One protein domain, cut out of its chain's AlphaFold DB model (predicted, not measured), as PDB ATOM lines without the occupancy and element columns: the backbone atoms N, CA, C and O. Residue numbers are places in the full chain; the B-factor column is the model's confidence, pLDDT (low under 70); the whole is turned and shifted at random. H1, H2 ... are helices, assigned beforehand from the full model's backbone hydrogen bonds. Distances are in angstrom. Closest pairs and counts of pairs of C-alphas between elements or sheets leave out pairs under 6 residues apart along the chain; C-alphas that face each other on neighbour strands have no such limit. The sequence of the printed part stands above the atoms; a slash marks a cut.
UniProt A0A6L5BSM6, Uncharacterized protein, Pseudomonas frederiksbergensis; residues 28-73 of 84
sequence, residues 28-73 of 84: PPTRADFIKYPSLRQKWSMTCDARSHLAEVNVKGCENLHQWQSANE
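Overview. This is residues 28 to 73 of the 84 residues of an uncharacterized protein of Pseudomonas frederiksbergensis (UniProt A0A6L5BSM6). What shape does the printed part make? Three helices, H1, H2 and H4, pack as a steeply tilted triangle. H2 and the longer H4 form two sides, with H1 towards one end and the short H3 at the other. What is it made of? The printed part has 46 residues with four named helices, in the order H1, H2, H3, H4, no named strand, and is all helix. It is compact, with a radius of gyration of the C-alphas of 9.6 A, and spans 26 by 18 by 17 A.

Arrangement. What does the first helix meet? H1, residues 31 to 36, and H2, residues 38 to 47, only just touch, only at the corner, with 3 pairs of C-alphas within 8 A, the closest Phe 34 and Arg 41 at 5.9 A. H1 touches H4, residues 59 to 72, with residues 64 to 68 of H4 alone, the closest C-alphas being Arg 31 and Asn 64 at 5.3 A, at a steep tilt of 64 degrees. Where does H2 meet H4? H2 touches residues 61 to 65 of H4 alone, at a steep tilt of 52 degrees, opposite ways; their closest C-alphas, of Trp 44 and Cys 62, are 7.2 A apart. And H3? H3, residues 53 to 57, is close to H4 but not clearly touching, the closest C-alphas being Ala 55 and Cys 62 at 6.8 A, and is apart from H1. How do the backbones run? Every O i to N i+4 pair is within hydrogen-bond range in H1, H2 and H4; in H3 it is 0 of 1, with 1 of 2 O i to N i+3 pairs.

Along the chain. Where does H1 begin? C-alpha 31 is at (17.345, -15.750, 10.476). How long are the longer helices? H2 measures 14.6 A from first to last C-alpha, and H4 19.9 A, ending with C-alpha 72 at (25.829, -19.565, 16.393).

Size, cuts and confidence. How large is it? The two C-alphas farthest apart, of Lys 36 and Arg 51, are 26.6 A apart. Are there cuts, long links or weak places? The printed part has no cut, its three links are tight, and no printed residue is under 70 in pLDDT.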
ATOM      1  N   PRO A  28       6.691 -16.230   8.875       81.75
ATOM      2  CA  PRO A  28       7.536 -16.808   9.900       81.75
ATOM      3  C   PRO A  28       8.842 -16.006   9.975       81.75
ATOM      4  O   PRO A  28       9.404 -15.671   8.926       81.75
ATOM      5  N   PRO A  29       9.362 -15.718  11.179       87.00
ATOM      6  CA  PRO A  29      10.552 -14.906  11.323       87.00
ATOM      7  C   PRO A  29      11.741 -15.506  10.594       87.00
ATOM      8  O   PRO A  29      11.926 -16.727  10.545       87.00
ATOM      9  N   THR A  30      12.566 -14.628  10.050       89.25
ATOM     10  CA  THR A  30      13.773 -14.987   9.318       89.25
ATOM     11  C   THR A  30      14.964 -15.141  10.262       89.25
ATOM     12  O   THR A  30      14.952 -14.706  11.416       89.25
ATOM     13  N   ARG A  31      16.065 -15.700   9.752       84.81
ATOM     14  CA  ARG A  31      17.345 -15.750  10.476       84.81
ATOM     15  C   ARG A  31      17.799 -14.366  10.971       84.81
ATOM     16  O   ARG A  31      18.344 -14.263  12.069       84.81
ATOM     17  N   ALA A  32      17.573 -13.310  10.185       86.75
ATOM     18  CA  ALA A  32      17.943 -11.941  10.549       86.75
ATOM     19  C   ALA A  32      17.118 -11.416  11.735       86.75
ATOM     20  O   ALA A  32      17.662 -10.748  12.619       86.75
ATOM     21  N   ASP A  33      15.838 -11.784  11.807       88.88
ATOM     22  CA  ASP A  33      14.964 -11.414  12.922       88.88
ATOM     23  C   ASP A  33      15.423 -12.064  14.225       88.88
ATOM     24  O   ASP A  33      15.475 -11.405  15.265       88.88
ATOM     25  N   PHE A  34      15.857 -13.328  14.169       90.00
ATOM     26  CA  PHE A  34      16.444 -13.989  15.331       90.00
ATOM     27  C   PHE A  34      17.747 -13.321  15.770       90.00
ATOM     28  O   PHE A  34      17.963 -13.180  16.969       90.00
ATOM     29  N   ILE A  35      18.597 -12.829  14.863       87.75
ATOM     30  CA  ILE A  35      19.792 -12.055  15.253       87.75
ATOM     31  C   ILE A  35      19.385 -10.778  15.998       87.75
ATOM     32  O   ILE A  35      19.924 -10.502  17.070       87.75
ATOM     33  N   LYS A  36      18.407 -10.045  15.462       91.19
ATOM     34  CA  LYS A  36      17.996  -8.727  15.956       91.19
ATOM     35  C   LYS A  36      17.190  -8.770  17.258       91.19
ATOM     36  O   LYS A  36      17.311  -7.852  18.067       91.19
ATOM     37  N   TYR A  37      16.384  -9.811  17.475       89.50
ATOM     38  CA  TYR A  37      15.421  -9.873  18.578       89.50
ATOM     39  C   TYR A  37      15.629 -11.115  19.465       89.50
ATOM     40  O   TYR A  37      15.071 -12.179  19.193       89.50
ATOM     41  N   PRO A  38      16.376 -11.009  20.581       87.06
ATOM     42  CA  PRO A  38      16.594 -12.134  21.497       87.06
ATOM     43  C   PRO A  38      15.306 -12.705  22.109       87.06
ATOM     44  O   PRO A  38      15.174 -13.919  22.243       87.06
ATOM     45  N   SER A  39      14.324 -11.853  22.419       88.50
ATOM     46  CA  SER A  39      13.016 -12.269  22.950       88.50
ATOM     47  C   SER A  39      12.239 -13.167  21.982       88.50
ATOM     48  O   SER A  39      11.503 -14.063  22.402       88.50
ATOM     49  N   LEU A  40      12.446 -12.975  20.676       90.12
ATOM     50  CA  LEU A  40      11.864 -13.805  19.632       90.12
ATOM     51  C   LEU A  40      12.404 -15.239  19.712       90.12
ATOM     52  O   LEU A  40      11.631 -16.184  19.594       90.12
ATOM     53  N   ARG A  41      13.700 -15.415  20.003       89.94
ATOM     54  CA  ARG A  41      14.329 -16.740  20.148       89.94
ATOM     55  C   ARG A  41      13.693 -17.540  21.276       89.94
ATOM     56  O   ARG A  41      13.377 -18.703  21.081       89.94
ATOM     57  N   GLN A  42      13.463 -16.917  22.432       88.38
ATOM     58  CA  GLN A  42      12.859 -17.595  23.582       88.38
ATOM     59  C   GLN A  42      11.424 -18.046  23.278       88.38
ATOM     60  O   GLN A  42      11.066 -19.196  23.530       88.38
ATOM     61  N   LYS A  43      10.615 -17.164  22.676       89.56
ATOM     62  CA  LYS A  43       9.248 -17.497  22.253       89.56
ATOM     63  C   LYS A  43       9.233 -18.651  21.246       89.56
ATOM     64  O   LYS A  43       8.429 -19.578  21.365       89.56
ATOM     65  N   TRP A  44      10.116 -18.589  20.256       91.44
ATOM     66  CA  TRP A  44      10.178 -19.583  19.192       91.44
ATOM     67  C   TRP A  44      10.807 -20.899  19.646       91.44
ATOM     68  O   TRP A  44      10.366 -21.943  19.192       91.44
ATOM     69  N   SER A  45      11.712 -20.886  20.626       89.56
ATOM     70  CA  SER A  45      12.232 -22.108  21.253       89.56
ATOM     71  C   SER A  45      11.127 -22.928  21.920       89.56
ATOM     72  O   SER A  45      11.153 -24.147  21.834       89.56
ATOM     73  N   MET A  46      10.144 -22.276  22.552       88.06
ATOM     74  CA  MET A  46       8.981 -22.967  23.127       88.06
ATOM     75  C   MET A  46       7.986 -23.417  22.050       88.06
ATOM     76  O   MET A  46       7.341 -24.451  22.179       88.06
ATOM     77  N   THR A  47       7.847 -22.627  20.980       88.00
ATOM     78  CA  THR A  47       6.926 -22.917  19.866       88.00
ATOM     79  C   THR A  47       7.407 -24.112  19.043       88.00
ATOM     80  O   THR A  47       6.588 -24.936  18.649       88.00
ATOM     81  N   CYS A  48       8.720 -24.205  18.826       90.19
ATOM     82  CA  CYS A  48       9.398 -25.231  18.038       90.19
ATOM     83  C   CYS A  48       9.836 -26.453  18.855       90.19
ATOM     84  O   CYS A  48      10.547 -27.307  18.331       90.19
ATOM     85  N   ASP A  49       9.435 -26.542  20.126       88.06
ATOM     86  CA  ASP A  49       9.623 -27.755  20.918       88.06
ATOM     87  C   ASP A  49       8.886 -28.923  20.242       88.06
ATOM     88  O   ASP A  49       7.732 -28.785  19.840       88.06
ATOM     89  N   ALA A  50       9.533 -30.083  20.125       82.00
ATOM     90  CA  ALA A  50       8.967 -31.249  19.440       82.00
ATOM     91  C   ALA A  50       7.683 -31.792  20.101       82.00
ATOM     92  O   ALA A  50       6.932 -32.537  19.477       82.00
ATOM     93  N   ARG A  51       7.420 -31.435  21.363       85.56
ATOM     94  CA  ARG A  51       6.189 -31.783  22.092       85.56
ATOM     95  C   ARG A  51       5.056 -30.790  21.824       85.56
ATOM     96  O   ARG A  51       3.927 -31.025  22.250       85.56
ATOM     97  N   SER A  52       5.348 -29.674  21.163       78.50
ATOM     98  CA  SER A  52       4.380 -28.640  20.823       78.50
ATOM     99  C   SER A  52       3.756 -28.920  19.461       78.50
ATOM    100  O   SER A  52       4.437 -28.936  18.439       78.50
ATOM    101  N   HIS A  53       2.426 -29.008  19.418       82.62
ATOM    102  CA  HIS A  53       1.674 -29.073  18.158       82.62
ATOM    103  C   HIS A  53       1.866 -27.808  17.295       82.62
ATOM    104  O   HIS A  53       1.598 -27.803  16.096       82.62
ATOM    105  N   LEU A  54       2.366 -26.717  17.890       81.62
ATOM    106  CA  LEU A  54       2.671 -25.493  17.156       81.62
ATOM    107  C   LEU A  54       3.901 -25.636  16.255       81.62
ATOM    108  O   LEU A  54       4.007 -24.881  15.290       81.62
ATOM    109  N   ALA A  55       4.802 -26.586  16.522       84.12
ATOM    110  CA  ALA A  55       5.969 -26.816  15.677       84.12
ATOM    111  C   ALA A  55       5.555 -27.304  14.276       84.12
ATOM    112  O   ALA A  55       6.086 -26.832  13.271       84.12
ATOM    113  N   GLU A  56       4.540 -28.171  14.204       81.56
ATOM    114  CA  GLU A  56       4.025 -28.756  12.957       81.56
ATOM    115  C   GLU A  56       3.415 -27.711  12.016       81.56
ATOM    116  O   GLU A  56       3.529 -27.822  10.799       81.56
ATOM    117  N   VAL A  57       2.801 -26.660  12.566       83.44
ATOM    118  CA  VAL A  57       2.191 -25.579  11.771       83.44
ATOM    119  C   VAL A  57       3.144 -24.404  11.522       83.44
ATOM    120  O   VAL A  57       2.826 -23.518  10.733       83.44
ATOM    121  N   ASN A  58       4.327 -24.393  12.152       86.38
ATOM    122  CA  ASN A  58       5.334 -23.329  12.035       86.38
ATOM    123  C   ASN A  58       6.680 -23.820  11.461       86.38
ATOM    124  O   ASN A  58       7.715 -23.196  11.714       86.38
ATOM    125  N   VAL A  59       6.676 -24.893  10.657       88.12
ATOM    126  CA  VAL A  59       7.879 -25.571  10.121       88.12
ATOM    127  C   VAL A  59       8.948 -24.593   9.628       88.12
ATOM    128  O   VAL A  59      10.088 -24.652  10.078       88.12
ATOM    129  N   LYS A  60       8.579 -23.639   8.764       89.38
ATOM    130  CA  LYS A  60       9.523 -22.680   8.164       89.38
ATOM    131  C   LYS A  60      10.188 -21.763   9.197       89.38
ATOM    132  O   LYS A  60      11.370 -21.455   9.084       89.38
ATOM    133  N   GLY A  61       9.453 -21.316  10.213       89.25
ATOM    134  CA  GLY A  61      10.033 -20.475  11.263       89.25
ATOM    135  C   GLY A  61      10.903 -21.272  12.236       89.25
ATOM    136  O   GLY A  61      11.922 -20.764  12.702       89.25
ATOM    137  N   CYS A  62      10.564 -22.541  12.472       90.94
ATOM    138  CA  CYS A  62      11.404 -23.458  13.238       90.94
ATOM    139  C   CYS A  62      12.693 -23.829  12.498       90.94
ATOM    140  O   CYS A  62      13.761 -23.852  13.107       90.94
ATOM    141  N   GLU A  63      12.629 -24.016  11.181       92.00
ATOM    142  CA  GLU A  63      13.812 -24.197  10.338       92.00
ATOM    143  C   GLU A  63      14.734 -22.970  10.402       92.00
ATOM    144  O   GLU A  63      15.933 -23.103  10.648       92.00
ATOM    145  N   ASN A  64      14.176 -21.760  10.281       91.88
ATOM    146  CA  ASN A  64      14.939 -20.515  10.402       91.88
ATOM    147  C   ASN A  64      15.597 -20.359  11.786       91.88
ATOM    148  O   ASN A  64      16.733 -19.880  11.875       91.88
ATOM    149  N   LEU A  65      14.911 -20.768  12.863       91.69
ATOM    150  CA  LEU A  65      15.477 -20.782  14.214       91.69
ATOM    151  C   LEU A  65      16.646 -21.772  14.312       91.69
ATOM    152  O   LEU A  65      17.699 -21.409  14.834       91.69
ATOM    153  N   HIS A  66      16.496 -22.981  13.770       90.94
ATOM    154  CA  HIS A  66      17.539 -24.011  13.785       90.94
ATOM    155  C   HIS A  66      18.772 -23.605  12.957       90.94
ATOM    156  O   HIS A  66      19.915 -23.789  13.381       90.94
ATOM    157  N   GLN A  67      18.569 -22.976  11.797       91.06
ATOM    158  CA  GLN A  67      19.659 -22.394  11.003       91.06
ATOM    159  C   GLN A  67      20.384 -21.273  11.759       91.06
ATOM    160  O   GLN A  67      21.604 -21.131  11.662       91.06
ATOM    161  N   TRP A  68      19.648 -20.459  12.522       90.56
ATOM    162  CA  TRP A  68      20.263 -19.466  13.396       90.56
ATOM    163  C   TRP A  68      21.074 -20.133  14.521       90.56
ATOM    164  O   TRP A  68      22.211 -19.723  14.741       90.56
ATOM    165  N   GLN A  69      20.533 -21.154  15.196       90.75
ATOM    166  CA  GLN A  69      21.214 -21.876  16.279       90.75
ATOM    167  C   GLN A  69      22.496 -22.547  15.787       90.75
ATOM    168  O   GLN A  69      23.562 -22.223  16.293       90.75
ATOM    169  N   SER A  70      22.419 -23.372  14.743       88.75
ATOM    170  CA  SER A  70      23.578 -24.076  14.168       88.75
ATOM    171  C   SER A  70      24.688 -23.139  13.683       88.75
ATOM    172  O   SER A  70      25.866 -23.468  13.775       88.75
ATOM    173  N   ALA A  71      24.341 -21.942  13.201       85.94
ATOM    174  CA  ALA A  71      25.332 -20.944  12.807       85.94
ATOM    175  C   ALA A  71      25.956 -20.175  13.987       85.94
ATOM    176  O   ALA A  71      26.947 -19.473  13.786       85.94
ATOM    177  N   ASN A  72      25.355 -20.241  15.180       82.19
ATOM    178  CA  ASN A  72      25.829 -19.565  16.393       82.19
ATOM    179  C   ASN A  72      26.314 -20.530  17.482       82.19
ATOM    180  O   ASN A  72      26.929 -20.078  18.448       82.19
ATOM    181  N   GLU A  73      26.076 -21.833  17.338       76.25
ATOM    182  CA  GLU A  73      26.776 -22.864  18.089       76.25
ATOM    183  C   GLU A  73      28.251 -22.788  17.703       76.25
ATOM    184  O   GLU A  73      28.696 -23.302  16.677       76.25
TER     185      GLU A  73